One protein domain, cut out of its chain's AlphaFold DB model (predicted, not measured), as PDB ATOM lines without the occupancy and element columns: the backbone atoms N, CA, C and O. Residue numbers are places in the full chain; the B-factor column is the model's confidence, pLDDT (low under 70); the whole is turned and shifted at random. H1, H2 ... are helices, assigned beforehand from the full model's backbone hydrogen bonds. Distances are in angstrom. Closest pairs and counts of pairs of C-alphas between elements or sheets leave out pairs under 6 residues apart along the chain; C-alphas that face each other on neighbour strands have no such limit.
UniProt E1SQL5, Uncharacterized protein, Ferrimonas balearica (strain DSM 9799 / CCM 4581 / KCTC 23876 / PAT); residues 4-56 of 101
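This is residues 4 to 56 of the 101 residues of an uncharacterized protein of Ferrimonas balearica (strain DSM 9799 / CCM 4581 / KCTC 23876 / PAT) (UniProt E1SQL5). Two helices with no contact between them make an open, lopsided V, the longer H1 as one arm and H2 as the other, with the stretch of residues 30 to 37 as the base that joins them. The printed part has 53 residues with two named helices, H1 then H2, and no named strand; its class is all helix. It is extended, with a radius of gyration of the C-alphas of 19.9 A, and flat, spanning 53 by 32 by 10 A.

Find C-alpha 4 at (158.519, 179.948, 155.999); from there H1, residues 4 to 29, runs 37.7 A to C-alpha 29 at (170.803, 166.303, 123.022). Look next at Lys 38, where H2, residues 38 to 54, begins; it runs 24.3 A to C-alpha 54 at (145.811, 141.896, 122.706).

H1 and H2 are apart, with no C-alpha of the one within 8 A of the other. A short link of 8 residues joins them. In H1 and H2 every O i to N i+4 pair is within hydrogen-bond range.

The C-alphas farthest apart, those of Ala 4 and Lys 39, are 55.7 A apart. The printed part has no cut. Look for pLDDT under 70 at residue 4, residues 26 to 36, 52 to 53 and 55 to 56; the mean of the printed part is 73.2.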
ATOM      1  N   ALA A   4     158.277 181.320 156.454       69.88
ATOM      2  CA  ALA A   4     158.519 179.948 155.999       69.88
ATOM      3  C   ALA A   4     157.921 179.652 154.607       69.88
ATOM      4  O   ALA A   4     158.617 179.153 153.725       69.88
ATOM      5  N   VAL A   5     156.678 180.078 154.350       71.69
ATOM      6  CA  VAL A   5     155.980 179.864 153.066       71.69
ATOM      7  C   VAL A   5     156.673 180.613 151.921       71.69
ATOM      8  O   VAL A   5     156.790 180.111 150.803       71.69
ATOM      9  N   LYS A   6     157.199 181.816 152.196       73.06
ATOM     10  CA  LYS A   6     157.965 182.595 151.206       73.06
ATOM     11  C   LYS A   6     159.326 181.957 150.892       73.06
ATOM     12  O   LYS A   6     159.777 182.047 149.748       73.06
ATOM     13  N   ALA A   7     159.979 181.331 151.871       74.31
ATOM     14  CA  ALA A   7     161.248 180.629 151.674       74.31
ATOM     15  C   ALA A   7     161.064 179.330 150.871       74.31
ATOM     16  O   ALA A   7     161.837 179.070 149.948       74.31
ATOM     17  N   GLN A   8     159.999 178.579 151.155       72.19
ATOM     18  CA  GLN A   8     159.651 177.344 150.451       72.19
ATOM     19  C   GLN A   8     159.321 177.618 148.978       72.19
ATOM     20  O   GLN A   8     160.013 177.117 148.095       72.19
ATOM     21  N   LYS A   9     158.454 178.601 148.699       78.25
ATOM     22  CA  LYS A   9     158.130 179.026 147.323       78.25
ATOM     23  C   LYS A   9     159.359 179.464 146.508       78.25
ATOM     24  O   LYS A   9     159.400 179.291 145.289       78.25
ATOM     25  N   LYS A  10     160.377 180.051 147.154       79.31
ATOM     26  CA  LYS A  10     161.647 180.410 146.495       79.31
ATOM     27  C   LYS A  10     162.505 179.181 146.180       79.31
ATOM     28  O   LYS A  10     163.156 179.185 145.135       79.31
ATOM     29  N   ARG A  11     162.519 178.165 147.049       75.06
ATOM     30  CA  ARG A  11     163.199 176.883 146.797       75.06
ATOM     31  C   ARG A  11     162.515 176.133 145.656       75.06
ATOM     32  O   ARG A  11     163.194 175.816 144.685       75.06
ATOM     33  N   ASP A  12     161.191 176.026 145.686       79.88
ATOM     34  CA  ASP A  12     160.397 175.353 144.646       79.88
ATOM     35  C   ASP A  12     160.568 176.018 143.273       79.88
ATOM     36  O   ASP A  12     160.714 175.371 142.238       79.88
ATOM     37  N   LYS A  13     160.647 177.354 143.242       84.75
ATOM     38  CA  LYS A  13     160.916 178.088 141.998       84.75
ATOM     39  C   LYS A  13     162.329 177.837 141.459       84.75
ATOM     40  O   LYS A  13     162.535 177.895 140.247       84.75
ATOM     41  N   LYS A  14     163.319 177.602 142.328       83.38
ATOM     42  CA  LYS A  14     164.695 177.282 141.913       83.38
ATOM     43  C   LYS A  14     164.799 175.842 141.411       83.38
ATOM     44  O   LYS A  14     165.415 175.634 140.369       83.38
ATOM     45  N   THR A  15     164.157 174.888 142.084       77.94
ATOM     46  CA  THR A  15     164.128 173.482 141.654       77.94
ATOM     47  C   THR A  15     163.386 173.331 140.328       77.94
ATOM     48  O   THR A  15     163.943 172.762 139.394       77.94
ATOM     49  N   ALA A  16     162.225 173.970 140.158       82.25
ATOM     50  CA  ALA A  16     161.498 173.969 138.884       82.25
ATOM     51  C   ALA A  16     162.334 174.553 137.727       82.25
ATOM     52  O   ALA A  16     162.317 174.039 136.606       82.25
ATOM     53  N   LYS A  17     163.123 175.604 137.988       88.12
ATOM     54  CA  LYS A  17     164.045 176.180 136.993       88.12
ATOM     55  C   LYS A  17     165.216 175.252 136.658       88.12
ATOM     56  O   LYS A  17     165.667 175.254 135.517       88.12
ATOM     57  N   ALA A  18     165.723 174.494 137.626       81.50
ATOM     58  CA  ALA A  18     166.797 173.529 137.402       81.50
ATOM     59  C   ALA A  18     166.299 172.328 136.586       81.50
ATOM     60  O   ALA A  18     166.926 171.971 135.591       81.50
ATOM     61  N   VAL A  19     165.126 171.795 136.936       79.81
ATOM     62  CA  VAL A  19     164.480 170.688 136.217       79.81
ATOM     63  C   VAL A  19     164.171 171.092 134.780       79.81
ATOM     64  O   VAL A  19     164.591 170.416 133.852       79.81
ATOM     65  N   THR A  20     163.535 172.246 134.563       84.44
ATOM     66  CA  THR A  20     163.228 172.720 133.199       84.44
ATOM     67  C   THR A  20     164.480 172.990 132.361       84.44
ATOM     68  O   THR A  20     164.459 172.769 131.150       84.44
ATOM     69  N   LYS A  21     165.589 173.434 132.969       85.25
ATOM     70  CA  LYS A  21     166.879 173.569 132.274       85.25
ATOM     71  C   LYS A  21     167.490 172.217 131.907       85.25
ATOM     72  O   LYS A  21     167.987 172.091 130.791       85.25
ATOM     73  N   ALA A  22     167.456 171.237 132.808       75.75
ATOM     74  CA  ALA A  22     167.950 169.888 132.539       75.75
ATOM     75  C   ALA A  22     167.131 169.210 131.430       75.75
ATOM     76  O   ALA A  22     167.698 168.677 130.485       75.75
ATOM     77  N   LEU A  23     165.806 169.354 131.474       76.25
ATOM     78  CA  LEU A  23     164.887 168.800 130.478       76.25
ATOM     79  C   LEU A  23     165.086 169.443 129.096       76.25
ATOM     80  O   LEU A  23     165.097 168.747 128.090       76.25
ATOM     81  N   LYS A  24     165.342 170.759 129.037       77.75
ATOM     82  CA  LYS A  24     165.712 171.446 127.785       77.75
ATOM     83  C   LYS A  24     167.073 171.020 127.231       77.75
ATOM     84  O   LYS A  24     167.242 171.046 126.018       77.75
ATOM     85  N   LYS A  25     168.042 170.684 128.090       76.06
ATOM     86  CA  LYS A  25     169.337 170.142 127.648       76.06
ATOM     87  C   LYS A  25     169.168 168.734 127.082       76.06
ATOM     88  O   LYS A  25     169.573 168.516 125.952       76.06
ATOM     89  N   ALA A  26     168.448 167.868 127.792       68.75
ATOM     90  CA  ALA A  26     168.131 166.521 127.326       68.75
ATOM     91  C   ALA A  26     167.346 166.531 126.001       68.75
ATOM     92  O   ALA A  26     167.661 165.764 125.101       68.75
ATOM     93  N   LEU A  27     166.383 167.449 125.827       65.69
ATOM     94  CA  LEU A  27     165.660 167.595 124.556       65.69
ATOM     95  C   LEU A  27     166.555 168.068 123.401       65.69
ATOM     96  O   LEU A  27     166.316 167.698 122.258       65.69
ATOM     97  N   LYS A  28     167.554 168.914 123.685       66.25
ATOM     98  CA  LYS A  28     168.526 169.371 122.680       66.25
ATOM     99  C   LYS A  28     169.534 168.284 122.322       66.25
ATOM    100  O   LYS A  28     169.925 168.194 121.170       66.25
ATOM    101  N   GLU A  29     169.935 167.457 123.281       64.00
ATOM    102  CA  GLU A  29     170.803 166.303 123.022       64.00
ATOM    103  C   GLU A  29     170.049 165.181 122.288       64.00
ATOM    104  O   GLU A  29     170.630 164.498 121.452       64.00
ATOM    105  N   GLN A  30     168.735 165.050 122.503       58.28
ATOM    106  CA  GLN A  30     167.869 164.125 121.762       58.28
ATOM    107  C   GLN A  30     167.363 164.660 120.409       58.28
ATOM    108  O   GLN A  30     166.571 163.986 119.754       58.28
ATOM    109  N   GLN A  31     167.810 165.831 119.932       55.62
ATOM    110  CA  GLN A  31     167.390 166.361 118.620       55.62
ATOM    111  C   GLN A  31     167.932 165.585 117.407       55.62
ATOM    112  O   GLN A  31     167.648 165.957 116.273       55.62
ATOM    113  N   ALA A  32     168.628 164.472 117.629       51.56
ATOM    114  CA  ALA A  32     168.847 163.441 116.625       51.56
ATOM    115  C   ALA A  32     167.911 162.239 116.857       51.56
ATOM    116  O   ALA A  32     168.339 161.091 116.820       51.56
ATOM    117  N   LEU A  33     166.623 162.481 117.122       57.66
ATOM    118  CA  LEU A  33     165.619 161.455 116.855       57.66
ATOM    119  C   LEU A  33     165.587 161.299 115.331       57.66
ATOM    120  O   LEU A  33     165.245 162.273 114.654       57.66
ATOM    121  N   PRO A  34     165.977 160.140 114.769       61.22
ATOM    122  CA  PRO A  34     165.894 159.937 113.334       61.22
ATOM    123  C   PRO A  34     164.451 160.209 112.923       61.22
ATOM    124  O   PRO A  34     163.522 159.680 113.543       61.22
ATOM    125  N   GLU A  35     164.251 161.079 111.931       64.25
ATOM    126  CA  GLU A  35     162.930 161.306 111.362       64.25
ATOM    127  C   GLU A  35     162.394 159.959 110.892       64.25
ATOM    128  O   GLU A  35     162.774 159.440 109.844       64.25
ATOM    129  N   LEU A  36     161.523 159.364 111.707       62.41
ATOM    130  CA  LEU A  36     160.873 158.113 111.370       62.41
ATOM    131  C   LEU A  36     160.151 158.340 110.051       62.41
ATOM    132  O   LEU A  36     159.301 159.239 109.948       62.41
ATOM    133  N   SER A  37     160.503 157.541 109.050       72.06
ATOM    134  CA  SER A  37     159.810 157.553 107.767       72.06
ATOM    135  C   SER A  37     158.321 157.277 107.999       72.06
ATOM    136  O   SER A  37     157.949 156.603 108.962       72.06
ATOM    137  N   LYS A  38     157.441 157.784 107.126       71.56
ATOM    138  CA  LYS A  38     155.982 157.590 107.267       71.56
ATOM    139  C   LYS A  38     155.613 156.116 107.500       71.56
ATOM    140  O   LYS A  38     154.849 155.819 108.407       71.56
ATOM    141  N   LYS A  39     156.285 155.208 106.784       72.06
ATOM    142  CA  LYS A  39     156.126 153.753 106.914       72.06
ATOM    143  C   LYS A  39     156.471 153.223 108.310       72.06
ATOM    144  O   LYS A  39     155.775 152.356 108.819       72.06
ATOM    145  N   GLN A  40     157.521 153.748 108.943       73.75
ATOM    146  CA  GLN A  40     157.908 153.347 110.300       73.75
ATOM    147  C   GLN A  40     156.954 153.897 111.367       73.75
ATOM    148  O   GLN A  40     156.745 153.261 112.394       73.75
ATOM    149  N   ARG A  41     156.355 155.072 111.134       74.88
ATOM    150  CA  ARG A  41     155.321 155.613 112.032       74.88
ATOM    151  C   ARG A  41     154.040 154.794 111.949       74.88
ATOM    152  O   ARG A  41     153.445 154.499 112.978       74.88
ATOM    153  N   GLU A  42     153.643 154.417 110.737       76.75
ATOM    154  CA  GLU A  42     152.475 153.570 110.497       76.75
ATOM    155  C   GLU A  42     152.661 152.177 111.104       76.75
ATOM    156  O   GLU A  42     151.763 151.702 111.795       76.75
ATOM    157  N   SER A  43     153.834 151.556 110.940       76.88
ATOM    158  CA  SER A  43     154.103 150.242 111.532       76.88
ATOM    159  C   SER A  43     154.155 150.286 113.061       76.88
ATOM    160  O   SER A  43     153.598 149.408 113.714       76.88
ATOM    161  N   LEU A  44     154.753 151.327 113.652       78.94
ATOM    162  CA  LEU A  44     154.739 151.521 115.103       78.94
ATOM    163  C   LEU A  44     153.319 151.736 115.627       78.94
ATOM    164  O   LEU A  44     152.942 151.103 116.607       78.94
ATOM    165  N   ALA A  45     152.520 152.573 114.964       75.75
ATOM    166  CA  ALA A  45     151.132 152.802 115.352       75.75
ATOM    167  C   ALA A  45     150.296 151.515 115.265       75.75
ATOM    168  O   ALA A  45     149.536 151.217 116.184       75.75
ATOM    169  N   GLN A  46     150.463 150.726 114.200       79.75
ATOM    170  CA  GLN A  46     149.773 149.444 114.038       79.75
ATOM    171  C   GLN A  46     150.191 148.423 115.101       79.75
ATOM    172  O   GLN A  46     149.324 147.763 115.669       79.75
ATOM    173  N   ASN A  47     151.486 148.330 115.418       82.75
ATOM    174  CA  ASN A  47     151.987 147.446 116.473       82.75
ATOM    175  C   ASN A  47     151.430 147.839 117.844       82.75
ATOM    176  O   ASN A  47     150.990 146.976 118.597       82.75
ATOM    177  N   TRP A  48     151.368 149.138 118.134       77.31
ATOM    178  CA  TRP A  48     150.825 149.643 119.394       77.31
ATOM    179  C   TRP A  48     149.320 149.391 119.523       77.31
ATOM    180  O   TRP A  48     148.842 148.958 120.568       77.31
ATOM    181  N   VAL A  49     148.569 149.593 118.439       76.19
ATOM    182  CA  VAL A  49     147.141 149.246 118.379       76.19
ATOM    183  C   VAL A  49     146.943 147.738 118.558       76.19
ATOM    184  O   VAL A  49     146.061 147.331 119.311       76.19
ATOM    185  N   ALA A  50     147.775 146.906 117.929       77.06
ATOM    186  CA  ALA A  50     147.713 145.452 118.061       77.06
ATOM    187  C   ALA A  50     148.042 144.966 119.484       77.06
ATOM    188  O   ALA A  50     147.407 144.029 119.965       77.06
ATOM    189  N   GLU A  51     148.994 145.596 120.172       76.19
ATOM    190  CA  GLU A  51     149.298 145.310 121.580       76.19
ATOM    191  C   GLU A  51     148.147 145.723 122.503       76.19
ATOM    192  O   GLU A  51     147.699 144.915 123.314       76.19
ATOM    193  N   LEU A  52     147.579 146.918 122.317       67.19
ATOM    194  CA  LEU A  52     146.412 147.380 123.083       67.19
ATOM    195  C   LEU A  52     145.175 146.491 122.873       67.19
ATOM    196  O   LEU A  52     144.411 146.259 123.813       67.19
ATOM    197  N   LEU A  53     144.990 145.968 121.655       69.00
ATOM    198  CA  LEU A  53     143.943 144.995 121.326       69.00
ATOM    199  C   LEU A  53     144.188 143.638 121.999       69.00
ATOM    200  O   LEU A  53     143.241 143.041 122.508       69.00
ATOM    201  N   LYS A  54     145.439 143.156 122.036       70.62
ATOM    202  CA  LYS A  54     145.811 141.896 122.706       70.62
ATOM    203  C   LYS A  54     145.675 141.973 124.224       70.62
ATOM    204  O   LYS A  54     145.300 140.983 124.843       70.62
ATOM    205  N   GLU A  55     145.959 143.126 124.825       68.50
ATOM    206  CA  GLU A  55     145.854 143.308 126.274       68.50
ATOM    207  C   GLU A  55     144.413 143.489 126.774       68.50
ATOM    208  O   GLU A  55     144.198 143.506 127.985       68.50
ATOM    209  N   GLY A  56     143.414 143.628 125.889       61.22
ATOM    210  CA  GLY A  56     141.997 143.714 126.276       61.22
ATOM    211  C   GLY A  56     141.655 144.892 127.206       61.22
ATOM    212  O   GLY A  56     140.587 144.912 127.812       61.22
TER     213      GLY A  56